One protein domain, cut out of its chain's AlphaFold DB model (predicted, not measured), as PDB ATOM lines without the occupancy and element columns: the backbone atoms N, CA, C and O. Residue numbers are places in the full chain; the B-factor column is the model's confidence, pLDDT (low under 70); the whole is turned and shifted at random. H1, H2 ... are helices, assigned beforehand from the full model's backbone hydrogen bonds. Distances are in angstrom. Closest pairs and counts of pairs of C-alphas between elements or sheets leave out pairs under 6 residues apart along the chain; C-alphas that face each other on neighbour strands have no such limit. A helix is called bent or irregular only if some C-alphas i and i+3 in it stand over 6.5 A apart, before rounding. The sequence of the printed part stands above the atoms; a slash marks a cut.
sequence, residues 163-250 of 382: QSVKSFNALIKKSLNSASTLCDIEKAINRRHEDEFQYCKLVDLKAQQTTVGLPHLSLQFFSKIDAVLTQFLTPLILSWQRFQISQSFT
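AT A GLANCE: This is residues 163 to 250 of the 382 residues of an uncharacterized protein of Rhizophagus irregularis (UniProt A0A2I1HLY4). One long helix, H2, makes the length of the domain, with H1 folded back from its first end as an open V and a small group of H3, H4 and H5 beside its later part. In that group H5 runs side by side with H2, H4 folds back on the far side of H5 from H2, and the short H3 sits near the end of H5; the bend in the chain at residues 177 to 183 sticks out at the other end of the domain. The printed part has 88 residues with five named helices, in the order H1, H2, H3, H4, H5, and no named strand, and its class is all helix. It is loose, with a radius of gyration of the C-alphas of 16.8 A, and only just elongated, spanning 53 by 26 by 20 A.

IN THESE COORDINATES: H2, the longest helix, covers residues 182 to 209 and measures 41.1 A, from C-alpha 182 at (-14.685, 38.893, -16.251) to C-alpha 209 at (-29.027, 37.227, -54.685). H1 is residues 163 to 175, 17.7 A long, beginning with C-alpha 163 at (-36.086, 41.362, -26.563). H5 is residues 235 to 248, 20.0 A, ending with C-alpha 248 at (-37.830, 51.491, -51.681). H4 is residues 223 to 232, 14.5 A, and H3 is residues 217 to 221.

HOW THE PARTS SIT: H2 and H1 form a helical hairpin. They touch through residues 184 to 188 of H2 and 171 to 175 of H1 alone, and the closest C-alphas, those of Ser 175 and Ile 185, are 6.3 A apart. They run opposite ways at a steep tilt of 44 degrees. H2 touches H5 with residues 196 to 207 alone, and the closest C-alphas, those of Cys 200 and Leu 236, are 6.0 A apart. These two run the same way at a shallow tilt of 14 degrees. H5 touches H3 with residues 242 to 246 alone; the closest C-alphas, those of Leu 217 and Ser 246, are 5.8 A apart. H4 and H5 are close but not clearly touching, with the closest C-alphas, those of Thr 230 and Leu 238, 6.6 A apart, and they run opposite ways at a shallow tilt of 28 degrees. H3 and H4 are also close but not clearly touching, with the closest C-alphas, those of Ser 218 and Asp 226, 6.3 A apart. H2 is apart from H3 and H4, and H1 is apart from H3, H4 and H5. In H1, H2, H3, H4 and H5 every O i to N i+4 pair is within hydrogen-bond range.

THE WHOLE: The two C-alphas farthest apart, those of Ala 179 and Thr 250, are 53.3 A apart. The printed part has no cut. The links H3 to H4 and H4 to H5 are tight, those from H1 to H2 and from H2 to H3 are short, and no link is long. The mean pLDDT of the printed part is 74.9; residues 163 to 169, 171 to 172, 175 to 176 and 203 to 216 are under 70.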
ATOM      1  N   GLN A 163     -36.652  42.651 -26.157       51.50
ATOM      2  CA  GLN A 163     -36.086  41.362 -26.563       51.50
ATOM      3  C   GLN A 163     -34.570  41.423 -26.735       51.50
ATOM      4  O   GLN A 163     -33.927  40.461 -26.340       51.50
ATOM      5  N   SER A 164     -34.000  42.526 -27.240       58.78
ATOM      6  CA  SER A 164     -32.541  42.665 -27.363       58.78
ATOM      7  C   SER A 164     -31.893  42.703 -25.979       58.78
ATOM      8  O   SER A 164     -31.026  41.894 -25.666       58.78
ATOM      9  N   VAL A 165     -32.404  43.549 -25.085       58.03
ATOM     10  CA  VAL A 165     -31.928  43.627 -23.696       58.03
ATOM     11  C   VAL A 165     -32.135  42.296 -22.967       58.03
ATOM     12  O   VAL A 165     -31.265  41.858 -22.225       58.03
ATOM     13  N   LYS A 166     -33.251  41.595 -23.198       58.97
ATOM     14  CA  LYS A 166     -33.513  40.272 -22.611       58.97
ATOM     15  C   LYS A 166     -32.610  39.187 -23.182       58.97
ATOM     16  O   LYS A 166     -32.194  38.337 -22.406       58.97
ATOM     17  N   SER A 167     -32.300  39.194 -24.478       62.38
ATOM     18  CA  SER A 167     -31.363  38.234 -25.069       62.38
ATOM     19  C   SER A 167     -29.950  38.476 -24.564       62.38
ATOM     20  O   SER A 167     -29.280  37.515 -24.207       62.38
ATOM     21  N   PHE A 168     -29.529  39.739 -24.441       63.66
ATOM     22  CA  PHE A 168     -28.257  40.093 -23.811       63.66
ATOM     23  C   PHE A 168     -28.231  39.678 -22.340       63.66
ATOM     24  O   PHE A 168     -27.314  38.980 -21.922       63.66
ATOM     25  N   ASN A 169     -29.274  39.989 -21.570       68.25
ATOM     26  CA  ASN A 169     -29.372  39.579 -20.168       68.25
ATOM     27  C   ASN A 169     -29.413  38.056 -20.008       68.25
ATOM     28  O   ASN A 169     -28.848  37.530 -19.056       68.25
ATOM     29  N   ALA A 170     -30.072  37.334 -20.913       71.06
ATOM     30  CA  ALA A 170     -30.092  35.876 -20.912       71.06
ATOM     31  C   ALA A 170     -28.719  35.299 -21.267       71.06
ATOM     32  O   ALA A 170     -28.303  34.320 -20.659       71.06
ATOM     33  N   LEU A 171     -28.004  35.914 -22.211       67.56
ATOM     34  CA  LEU A 171     -26.655  35.517 -22.594       67.56
ATOM     35  C   LEU A 171     -25.676  35.744 -21.442       67.56
ATOM     36  O   LEU A 171     -24.966  34.814 -21.088       67.56
ATOM     37  N   ILE A 172     -25.729  36.915 -20.801       68.75
ATOM     38  CA  ILE A 172     -24.959  37.239 -19.593       68.75
ATOM     39  C   ILE A 172     -25.285  36.241 -18.477       68.75
ATOM     40  O   ILE A 172     -24.391  35.641 -17.897       68.75
ATOM     41  N   LYS A 173     -26.567  35.977 -18.205       72.69
ATOM     42  CA  LYS A 173     -26.969  34.985 -17.193       72.69
ATOM     43  C   LYS A 173     -26.537  33.558 -17.538       72.69
ATOM     44  O   LYS A 173     -26.336  32.767 -16.629       72.69
ATOM     45  N   LYS A 174     -26.418  33.214 -18.824       73.62
ATOM     46  CA  LYS A 174     -25.971  31.891 -19.286       73.62
ATOM     47  C   LYS A 174     -24.445  31.757 -19.278       73.62
ATOM     48  O   LYS A 174     -23.949  30.646 -19.122       73.62
ATOM     49  N   SER A 175     -23.710  32.855 -19.460       66.69
ATOM     50  CA  SER A 175     -22.244  32.884 -19.402       66.69
ATOM     51  C   SER A 175     -21.697  33.067 -17.982       66.69
ATOM     52  O   SER A 175     -20.536  32.746 -17.726       66.69
ATOM     53  N   LEU A 176     -22.526  33.540 -17.049       66.94
ATOM     54  CA  LEU A 176     -22.190  33.711 -15.639       66.94
ATOM     55  C   LEU A 176     -22.570  32.485 -14.803       66.94
ATOM     56  O   LEU A 176     -23.739  32.136 -14.670       66.94
ATOM     57  N   ASN A 177     -21.581  31.893 -14.146       72.25
ATOM     58  CA  ASN A 177     -21.756  31.100 -12.935       72.25
ATOM     59  C   ASN A 177     -20.827  31.655 -11.841       72.25
ATOM     60  O   ASN A 177     -20.054  32.580 -12.091       72.25
ATOM     61  N   SER A 178     -20.902  31.118 -10.621       73.88
ATOM     62  CA  SER A 178     -20.095  31.590  -9.482       73.88
ATOM     63  C   SER A 178     -18.577  31.481  -9.688       73.88
ATOM     64  O   SER A 178     -17.826  32.079  -8.924       73.88
ATOM     65  N   ALA A 179     -18.125  30.748 -10.709       73.50
ATOM     66  CA  ALA A 179     -16.725  30.586 -11.083       73.50
ATOM     67  C   ALA A 179     -16.333  31.350 -12.368       73.50
ATOM     68  O   ALA A 179     -15.164  31.312 -12.750       73.50
ATOM     69  N   SER A 180     -17.267  32.035 -13.042       80.12
ATOM     70  CA  SER A 180     -16.977  32.771 -14.279       80.12
ATOM     71  C   SER A 180     -16.116  34.001 -14.007       80.12
ATOM     72  O   SER A 180     -16.412  34.806 -13.122       80.12
ATOM     73  N   THR A 181     -15.076  34.192 -14.819       81.69
ATOM     74  CA  THR A 181     -14.231  35.388 -14.757       81.69
ATOM     75  C   THR A 181     -14.789  36.508 -15.636       81.69
ATOM     76  O   THR A 181     -15.577  36.280 -16.555       81.69
ATOM     77  N   LEU A 182     -14.333  37.744 -15.408       77.94
ATOM     78  CA  LEU A 182     -14.685  38.893 -16.251       77.94
ATOM     79  C   LEU A 182     -14.285  38.687 -17.728       77.94
ATOM     80  O   LEU A 182     -15.002  39.119 -18.628       77.94
ATOM     81  N   CYS A 183     -13.191  37.964 -17.985       80.81
ATOM     82  CA  CYS A 183     -12.731  37.638 -19.338       80.81
ATOM     83  C   CYS A 183     -13.689  36.670 -20.061       80.81
ATOM     84  O   CYS A 183     -13.857  36.744 -21.277       80.81
ATOM     85  N   ASP A 184     -14.373  35.789 -19.327       78.69
ATOM     86  CA  ASP A 184     -15.367  34.880 -19.913       78.69
ATOM     87  C   ASP A 184     -16.627  35.635 -20.360       78.69
ATOM     88  O   ASP A 184     -17.230  35.301 -21.384       78.69
ATOM     89  N   ILE A 185     -16.985  36.704 -19.641       78.50
ATOM     90  CA  ILE A 185     -18.069  37.619 -20.024       78.50
ATOM     91  C   ILE A 185     -17.696  38.366 -21.305       78.50
ATOM     92  O   ILE A 185     -18.488  38.395 -22.247       78.50
ATOM     93  N   GLU A 186     -16.487  38.925 -21.365       82.00
ATOM     94  CA  GLU A 186     -15.979  39.637 -22.542       82.00
ATOM     95  C   GLU A 186     -15.991  38.742 -23.790       82.00
ATOM     96  O   GLU A 186     -16.529  39.123 -24.830       82.00
ATOM     97  N   LYS A 187     -15.493  37.504 -23.681       82.12
ATOM     98  CA  LYS A 187     -15.519  36.530 -24.785       82.12
ATOM     99  C   LYS A 187     -16.937  36.220 -25.258       82.12
ATOM    100  O   LYS A 187     -17.166  36.091 -26.460       82.12
ATOM    101  N   ALA A 188     -17.890  36.093 -24.334       78.12
ATOM    102  CA  ALA A 188     -19.284  35.829 -24.673       78.12
ATOM    103  C   ALA A 188     -19.936  37.017 -25.403       78.12
ATOM    104  O   ALA A 188     -20.677  36.813 -26.365       78.12
ATOM    105  N   ILE A 189     -19.622  38.247 -24.983       79.69
ATOM    106  CA  ILE A 189     -20.073  39.480 -25.642       79.69
ATOM    107  C   ILE A 189     -19.462  39.589 -27.044       79.69
ATOM    108  O   ILE A 189     -20.196  39.772 -28.014       79.69
ATOM    109  N   ASN A 190     -18.148  39.395 -27.176       81.81
ATOM    110  CA  ASN A 190     -17.455  39.471 -28.462       81.81
ATOM    111  C   ASN A 190     -17.964  38.416 -29.449       81.81
ATOM    112  O   ASN A 190     -18.237  38.738 -30.602       81.81
ATOM    113  N   ARG A 191     -18.184  37.173 -28.994       80.69
ATOM    114  CA  ARG A 191     -18.794  36.125 -29.828       80.69
ATOM    115  C   ARG A 191     -20.179  36.542 -30.327       80.69
ATOM    116  O   ARG A 191     -20.477  36.349 -31.497       80.69
ATOM    117  N   ARG A 192     -21.011  37.145 -29.473       77.25
ATOM    118  CA  ARG A 192     -22.341  37.620 -29.876       77.25
ATOM    119  C   ARG A 192     -22.267  38.733 -30.921       77.25
ATOM    120  O   ARG A 192     -23.065  38.726 -31.854       77.25
ATOM    121  N   HIS A 193     -21.338  39.673 -30.761       77.50
ATOM    122  CA  HIS A 193     -21.107  40.717 -31.757       77.50
ATOM    123  C   HIS A 193     -20.667  40.132 -33.101       77.50
ATOM    124  O   HIS A 193     -21.179  40.555 -34.134       77.50
ATOM    125  N   GLU A 194     -19.781  39.135 -33.085       78.69
ATOM    126  CA  GLU A 194     -19.351  38.439 -34.297       78.69
ATOM    127  C   GLU A 194     -20.516  37.686 -34.957       78.69
ATOM    128  O   GLU A 194     -20.737  37.827 -36.156       78.69
ATOM    129  N   ASP A 195     -21.332  36.966 -34.181       78.38
ATOM    130  CA  ASP A 195     -22.525  36.276 -34.693       78.38
ATOM    131  C   ASP A 195     -23.513  37.264 -35.347       78.38
ATOM    132  O   ASP A 195     -24.064  36.993 -36.417       78.38
ATOM    133  N   GLU A 196     -23.728  38.435 -34.733       74.62
ATOM    134  CA  GLU A 196     -24.565  39.501 -35.300       74.62
ATOM    135  C   GLU A 196     -23.956  40.084 -36.578       74.62
ATOM    136  O   GLU A 196     -24.682  40.313 -37.549       74.62
ATOM    137  N   PHE A 197     -22.636  40.272 -36.623       74.06
ATOM    138  CA  PHE A 197     -21.924  40.723 -37.817       74.06
ATOM    139  C   PHE A 197     -22.050  39.718 -38.973       74.06
ATOM    140  O   PHE A 197     -22.404  40.100 -40.093       74.06
ATOM    141  N   GLN A 198     -21.850  38.425 -38.706       76.06
ATOM    142  CA  GLN A 198     -22.018  37.366 -39.705       76.06
ATOM    143  C   GLN A 198     -23.469  37.265 -40.187       76.06
ATOM    144  O   GLN A 198     -23.712  37.124 -41.387       76.06
ATOM    145  N   TYR A 199     -24.447  37.414 -39.290       76.38
ATOM    146  CA  TYR A 199     -25.855  37.481 -39.673       76.38
ATOM    147  C   TYR A 199     -26.136  38.657 -40.617       76.38
ATOM    148  O   TYR A 199     -26.792  38.469 -41.641       76.38
ATOM    149  N   CYS A 200     -25.601  39.850 -40.330       70.00
ATOM    150  CA  CYS A 200     -25.734  41.010 -41.218       70.00
ATOM    151  C   CYS A 200     -25.162  40.716 -42.606       70.00
ATOM    152  O   CYS A 200     -25.822  40.960 -43.613       70.00
ATOM    153  N   LYS A 201     -23.972  40.111 -42.662       74.44
ATOM    154  CA  LYS A 201     -23.332  39.715 -43.921       74.44
ATOM    155  C   LYS A 201     -24.190  38.724 -44.711       74.44
ATOM    156  O   LYS A 201     -24.342  38.880 -45.921       74.44
ATOM    157  N   LEU A 202     -24.786  37.731 -44.048       74.81
ATOM    158  CA  LEU A 202     -25.701  36.778 -44.685       74.81
ATOM    159  C   LEU A 202     -26.976  37.453 -45.208       74.81
ATOM    160  O   LEU A 202     -27.427  37.136 -46.310       74.81
ATOM    161  N   VAL A 203     -27.549  38.390 -44.451       66.12
ATOM    162  CA  VAL A 203     -28.719  39.172 -44.882       66.12
ATOM    163  C   VAL A 203     -28.386  40.017 -46.111       66.12
ATOM    164  O   VAL A 203     -29.147  40.001 -47.080       66.12
ATOM    165  N   ASP A 204     -27.236  40.688 -46.112       66.75
ATOM    166  CA  ASP A 204     -26.770  41.497 -47.237       66.75
ATOM    167  C   ASP A 204     -26.522  40.627 -48.485       66.75
ATOM    168  O   ASP A 204     -26.954  40.982 -49.584       66.75
ATOM    169  N   LEU A 205     -25.914  39.443 -48.331       67.44
ATOM    170  CA  LEU A 205     -25.734  38.474 -49.422       67.44
ATOM    171  C   LEU A 205     -27.074  37.969 -49.978       67.44
ATOM    172  O   LEU A 205     -27.259  37.896 -51.193       67.44
ATOM    173  N   LYS A 206     -28.048  37.671 -49.110       64.25
ATOM    174  CA  LYS A 206     -29.398  37.262 -49.531       64.25
ATOM    175  C   LYS A 206     -30.116  38.380 -50.295       64.25
ATOM    176  O   LYS A 206     -30.837  38.105 -51.257       64.25
ATOM    177  N   ALA A 207     -29.901  39.635 -49.901       60.44
ATOM    178  CA  ALA A 207     -30.416  40.801 -50.612       60.44
ATOM    179  C   ALA A 207     -29.765  40.981 -51.996       60.44
ATOM    180  O   ALA A 207     -30.448  41.389 -52.929       60.44
ATOM    181  N   GLN A 208     -28.484  40.629 -52.153       58.91
ATOM    182  CA  GLN A 208     -27.780  40.655 -53.444       58.91
ATOM    183  C   GLN A 208     -28.238  39.549 -54.405       58.91
ATOM    184  O   GLN A 208     -28.255  39.750 -55.616       58.91
ATOM    185  N   GLN A 209     -28.597  38.375 -53.879       56.44
ATOM    186  CA  GLN A 209     -29.027  37.227 -54.685       56.44
ATOM    187  C   GLN A 209     -30.513  37.269 -55.064       56.44
ATOM    188  O   GLN A 209     -30.923  36.650 -56.046       56.44
ATOM    189  N   THR A 210     -31.338  38.004 -54.313       49.34
ATOM    190  CA  THR A 210     -32.721  38.270 -54.719       49.34
ATOM    191  C   THR A 210     -32.716  39.332 -55.816       49.34
ATOM    192  O   THR A 210     -32.155  40.408 -55.654       49.34
ATOM    193  N   THR A 211     -33.357  39.037 -56.949       45.09
ATOM    194  CA  THR A 211     -33.342  39.785 -58.229       45.09
ATOM    195  C   THR A 211     -33.927  41.212 -58.165       45.09
ATOM    196  O   THR A 211     -34.297  41.791 -59.182       45.09
ATOM    197  N   VAL A 212     -34.083  41.769 -56.965       49.41
ATOM    198  CA  VAL A 212     -34.956  42.895 -56.635       49.41
ATOM    199  C   VAL A 212     -34.183  44.078 -56.011       49.41
ATOM    200  O   VAL A 212     -34.772  45.129 -55.783       49.41
ATOM    201  N   GLY A 213     -32.866  43.984 -55.794       50.72
ATOM    202  CA  GLY A 213     -32.067  45.111 -55.293       50.72
ATOM    203  C   GLY A 213     -30.706  45.228 -55.968       50.72
ATOM    204  O   GLY A 213     -29.931  44.278 -55.969       50.72
ATOM    205  N   LEU A 214     -30.386  46.408 -56.511       57.22
ATOM    206  CA  LEU A 214     -28.989  46.747 -56.781       57.22
ATOM    207  C   LEU A 214     -28.260  46.869 -55.429       57.22
ATOM    208  O   LEU A 214     -28.754  47.568 -54.539       57.22
ATOM    209  N   PRO A 215     -27.087  46.242 -55.244       56.75
ATOM    210  CA  PRO A 215     -26.281  46.505 -54.062       56.75
ATOM    211  C   PRO A 215     -25.870  47.987 -54.006       56.75
ATOM    212  O   PRO A 215     -25.702  48.643 -55.032       56.75
ATOM    213  N   HIS A 216     -25.691  48.511 -52.790       65.94
ATOM    214  CA  HIS A 216     -25.172  49.863 -52.516       65.94
ATOM    215  C   HIS A 216     -26.063  51.063 -52.896       65.94
ATOM    216  O   HIS A 216     -25.579  52.194 -52.901       65.94
ATOM    217  N   LEU A 217     -27.369  50.878 -53.112       74.31
ATOM    218  CA  LEU A 217     -28.293  51.995 -53.392       74.31
ATOM    219  C   LEU A 217     -28.300  53.080 -52.298       74.31
ATOM    220  O   LEU A 217     -28.434  54.261 -52.611       74.31
ATOM    221  N   SER A 218     -28.091  52.703 -51.031       76.50
ATOM    222  CA  SER A 218     -27.947  53.665 -49.926       76.50
ATOM    223  C   SER A 218     -26.774  54.621 -50.140       76.50
ATOM    224  O   SER A 218     -26.939  55.835 -50.082       76.50
ATOM    225  N   LEU A 219     -25.602  54.088 -50.492       77.38
ATOM    226  CA  LEU A 219     -24.406  54.888 -50.753       77.38
ATOM    227  C   LEU A 219     -24.521  55.700 -52.047       77.38
ATOM    228  O   LEU A 219     -23.967  56.789 -52.131       77.38
ATOM    229  N   GLN A 220     -25.244  55.197 -53.050       81.88
ATOM    230  CA  GLN A 220     -25.405  55.891 -54.331       81.88
ATOM    231  C   GLN A 220     -26.375  57.074 -54.244       81.88
ATOM    232  O   GLN A 220     -26.069  58.153 -54.746       81.88
ATOM    233  N   PHE A 221     -27.537  56.885 -53.613       82.88
ATOM    234  CA  PHE A 221     -28.614  57.883 -53.603       82.88
ATOM    235  C   PHE A 221     -28.690  58.689 -52.304       82.88
ATOM    236  O   PHE A 221     -29.177  59.817 -52.308       82.88
ATOM    237  N   PHE A 222     -28.188  58.137 -51.199       87.44
ATOM    238  CA  PHE A 222     -28.311  58.710 -49.862       87.44
ATOM    239  C   PHE A 222     -26.964  58.773 -49.127       87.44
ATOM    240  O   PHE A 222     -26.944  58.688 -47.905       87.44
ATOM    241  N   SER A 223     -25.842  58.971 -49.833       87.56
ATOM    242  CA  SER A 223     -24.477  58.952 -49.263       87.56
ATOM    243  C   SER A 223     -24.312  59.766 -47.974       87.56
ATOM    244  O   SER A 223     -23.716  59.293 -47.011       87.56
ATOM    245  N   LYS A 224     -24.874  60.979 -47.930       88.88
ATOM    246  CA  LYS A 224     -24.821  61.850 -46.746       88.88
ATOM    247  C   LYS A 224     -25.609  61.288 -45.570       88.88
ATOM    248  O   LYS A 224     -25.134  61.339 -44.443       88.88
ATOM    249  N   ILE A 225     -26.801  60.755 -45.834       87.94
ATOM    250  CA  ILE A 225     -27.637  60.164 -44.789       87.94
ATOM    251  C   ILE A 225     -27.006  58.852 -44.319       87.94
ATOM    252  O   ILE A 225     -26.919  58.623 -43.123       87.94
ATOM    253  N   ASP A 226     -26.486  58.029 -45.232       88.69
ATOM    254  CA  ASP A 226     -25.784  56.784 -44.912       88.69
ATOM    255  C   ASP A 226     -24.539  57.027 -44.046       88.69
ATOM    256  O   ASP A 226     -24.300  56.265 -43.112       88.69
ATOM    257  N   ALA A 227     -23.799  58.117 -44.279       89.12
ATOM    258  CA  ALA A 227     -22.682  58.518 -43.424       89.12
ATOM    259  C   ALA A 227     -23.137  58.830 -41.987       89.12
ATOM    260  O   ALA A 227     -22.543  58.326 -41.035       89.12
ATOM    261  N   VAL A 228     -24.230  59.588 -41.825       89.06
ATOM    262  CA  VAL A 228     -24.820  59.876 -40.504       89.06
ATOM    263  C   VAL A 228     -25.331  58.590 -39.849       89.06
ATOM    264  O   VAL A 228     -25.013  58.309 -38.698       89.06
ATOM    265  N   LEU A 229     -26.064  57.752 -40.585       88.56
ATOM    266  CA  LEU A 229     -26.555  56.468 -40.080       88.56
ATOM    267  C   LEU A 229     -25.397  55.556 -39.648       88.56
ATOM    268  O   LEU A 229     -25.500  54.886 -38.629       88.56
ATOM    269  N   THR A 230     -24.282  55.556 -40.376       88.56
ATOM    270  CA  THR A 230     -23.089  54.770 -40.024       88.56
ATOM    271  C   THR A 230     -22.442  55.255 -38.725       88.56
ATOM    272  O   THR A 230     -21.894  54.446 -37.984       88.56
ATOM    273  N   GLN A 231     -22.529  56.552 -38.420       88.06
ATOM    274  CA  GLN A 231     -21.991  57.123 -37.184       88.06
ATOM    275  C   GLN A 231     -22.827  56.760 -35.948       88.06
ATOM    276  O   GLN A 231     -22.263  56.541 -34.879       88.06
ATOM    277  N   PHE A 232     -24.159  56.716 -36.079       83.06
ATOM    278  CA  PHE A 232     -25.067  56.597 -34.929       83.06
ATOM    279  C   PHE A 232     -25.721  55.218 -34.762       83.06
ATOM    280  O   PHE A 232     -26.234  54.919 -33.684       83.06
ATOM    281  N   LEU A 233     -25.730  54.368 -35.793       83.31
ATOM    282  CA  LEU A 233     -26.398  53.065 -35.745       83.31
ATOM    283  C   LEU A 233     -25.434  51.909 -35.519       83.31
ATOM    284  O   LEU A 233     -24.328  51.867 -36.052       83.31
ATOM    285  N   THR A 234     -25.914  50.895 -34.798       79.81
ATOM    286  CA  THR A 234     -25.220  49.608 -34.714       79.81
ATOM    287  C   THR A 234     -25.218  48.908 -36.080       79.81
ATOM    288  O   THR A 234     -26.150  49.109 -36.869       79.81
ATOM    289  N   PRO A 235     -24.232  48.035 -36.368       77.31
ATOM    290  CA  PRO A 235     -24.134  47.346 -37.658       77.31
ATOM    291  C   PRO A 235     -25.425  46.630 -38.087       77.31
ATOM    292  O   PRO A 235     -25.814  46.698 -39.253       77.31
ATOM    293  N   LEU A 236     -26.137  46.017 -37.136       75.44
ATOM    294  CA  LEU A 236     -27.407  45.331 -37.384       75.44
ATOM    295  C   LEU A 236     -28.512  46.280 -37.853       75.44
ATOM    296  O   LEU A 236     -29.173  46.030 -38.861       75.44
ATOM    297  N   ILE A 237     -28.703  47.387 -37.137       80.75
ATOM    298  CA  ILE A 237     -29.744  48.361 -37.469       80.75
ATOM    299  C   ILE A 237     -29.384  49.100 -38.759       80.75
ATOM    300  O   ILE A 237     -30.267  49.360 -39.579       80.75
ATOM    301  N   LEU A 238     -28.095  49.361 -38.992       84.19
ATOM    302  CA  LEU A 238     -27.596  49.921 -40.244       84.19
ATOM    303  C   LEU A 238     -27.895  48.999 -41.438       84.19
ATOM    304  O   LEU A 238     -28.413  49.478 -42.449       84.19
ATOM    305  N   SER A 239     -27.642  47.687 -41.325       80.62
ATOM    306  CA  SER A 239     -27.995  46.706 -42.368       80.62
ATOM    307  C   SER A 239     -29.504  46.706 -42.635       80.62
ATOM    308  O   SER A 239     -29.938  46.825 -43.784       80.62
ATOM    309  N   TRP A 240     -30.336  46.710 -41.586       81.81
ATOM    310  CA  TRP A 240     -31.790  46.802 -41.750       81.81
ATOM    311  C   TRP A 240     -32.222  48.095 -42.438       81.81
ATOM    312  O   TRP A 240     -33.123  48.073 -43.282       81.81
ATOM    313  N   GLN A 241     -31.585  49.220 -42.109       86.94
ATOM    314  CA  GLN A 241     -31.921  50.509 -42.695       86.94
ATOM    315  C   GLN A 241     -31.536  50.573 -44.176       86.94
ATOM    316  O   GLN A 241     -32.352  50.993 -45.000       86.94
ATOM    317  N   ARG A 242     -30.346  50.076 -44.532       86.56
ATOM    318  CA  ARG A 242     -29.883  49.935 -45.922       86.56
ATOM    319  C   ARG A 242     -30.773  48.991 -46.724       86.56
ATOM    320  O   ARG A 242     -31.100  49.292 -47.872       86.56
ATOM    321  N   PHE A 243     -31.245  47.907 -46.111       83.06
ATOM    322  CA  PHE A 243     -32.227  47.022 -46.728       83.06
ATOM    323  C   PHE A 243     -33.549  47.751 -47.017       83.06
ATOM    324  O   PHE A 243     -34.067  47.647 -48.127       83.06
ATOM    325  N   GLN A 244     -34.079  48.549 -46.078       85.06
ATOM    326  CA  GLN A 244     -35.272  49.374 -46.336       85.06
ATOM    327  C   GLN A 244     -35.043  50.375 -47.480       85.06
ATOM    328  O   GLN A 244     -35.910  50.534 -48.339       85.06
ATOM    329  N   ILE A 245     -33.872  51.009 -47.546       88.12
ATOM    330  CA  ILE A 245     -33.526  51.903 -48.657       88.12
ATOM    331  C   ILE A 245     -33.537  51.137 -49.980       88.12
ATOM    332  O   ILE A 245     -34.193  51.576 -50.921       88.12
ATOM    333  N   SER A 246     -32.892  49.970 -50.047       83.69
ATOM    334  CA  SER A 246     -32.872  49.143 -51.258       83.69
ATOM    335  C   SER A 246     -34.279  48.738 -51.699       83.69
ATOM    336  O   SER A 246     -34.606  48.844 -52.880       83.69
ATOM    337  N   GLN A 247     -35.134  48.312 -50.764       81.06
ATOM    338  CA  GLN A 247     -36.505  47.913 -51.080       81.06
ATOM    339  C   GLN A 247     -37.337  49.073 -51.634       81.06
ATOM    340  O   GLN A 247     -38.213  48.838 -52.463       81.06
ATOM    341  N   SER A 248     -37.049  50.322 -51.252       87.81
ATOM    342  CA  SER A 248     -37.830  51.491 -51.681       87.81
ATOM    343  C   SER A 248     -37.874  51.675 -53.203       87.81
ATOM    344  O   SER A 248     -38.870  52.160 -53.736       87.81
ATOM    345  N   PHE A 249     -36.845  51.222 -53.926       84.94
ATOM    346  CA  PHE A 249     -36.750  51.344 -55.386       84.94
ATOM    347  C   PHE A 249     -37.699  50.412 -56.141       84.94
ATOM    348  O   PHE A 249     -37.953  50.610 -57.325       84.94
ATOM    349  N   THR A 250     -38.256  49.426 -55.445       83.38
ATOM    350  CA  THR A 250     -39.239  48.478 -55.984       83.38
ATOM    351  C   THR A 250     -40.669  49.007 -55.870       83.38
ATOM    352  O   THR A 250     -41.619  48.340 -56.279       83.38
TER     353      THR A 250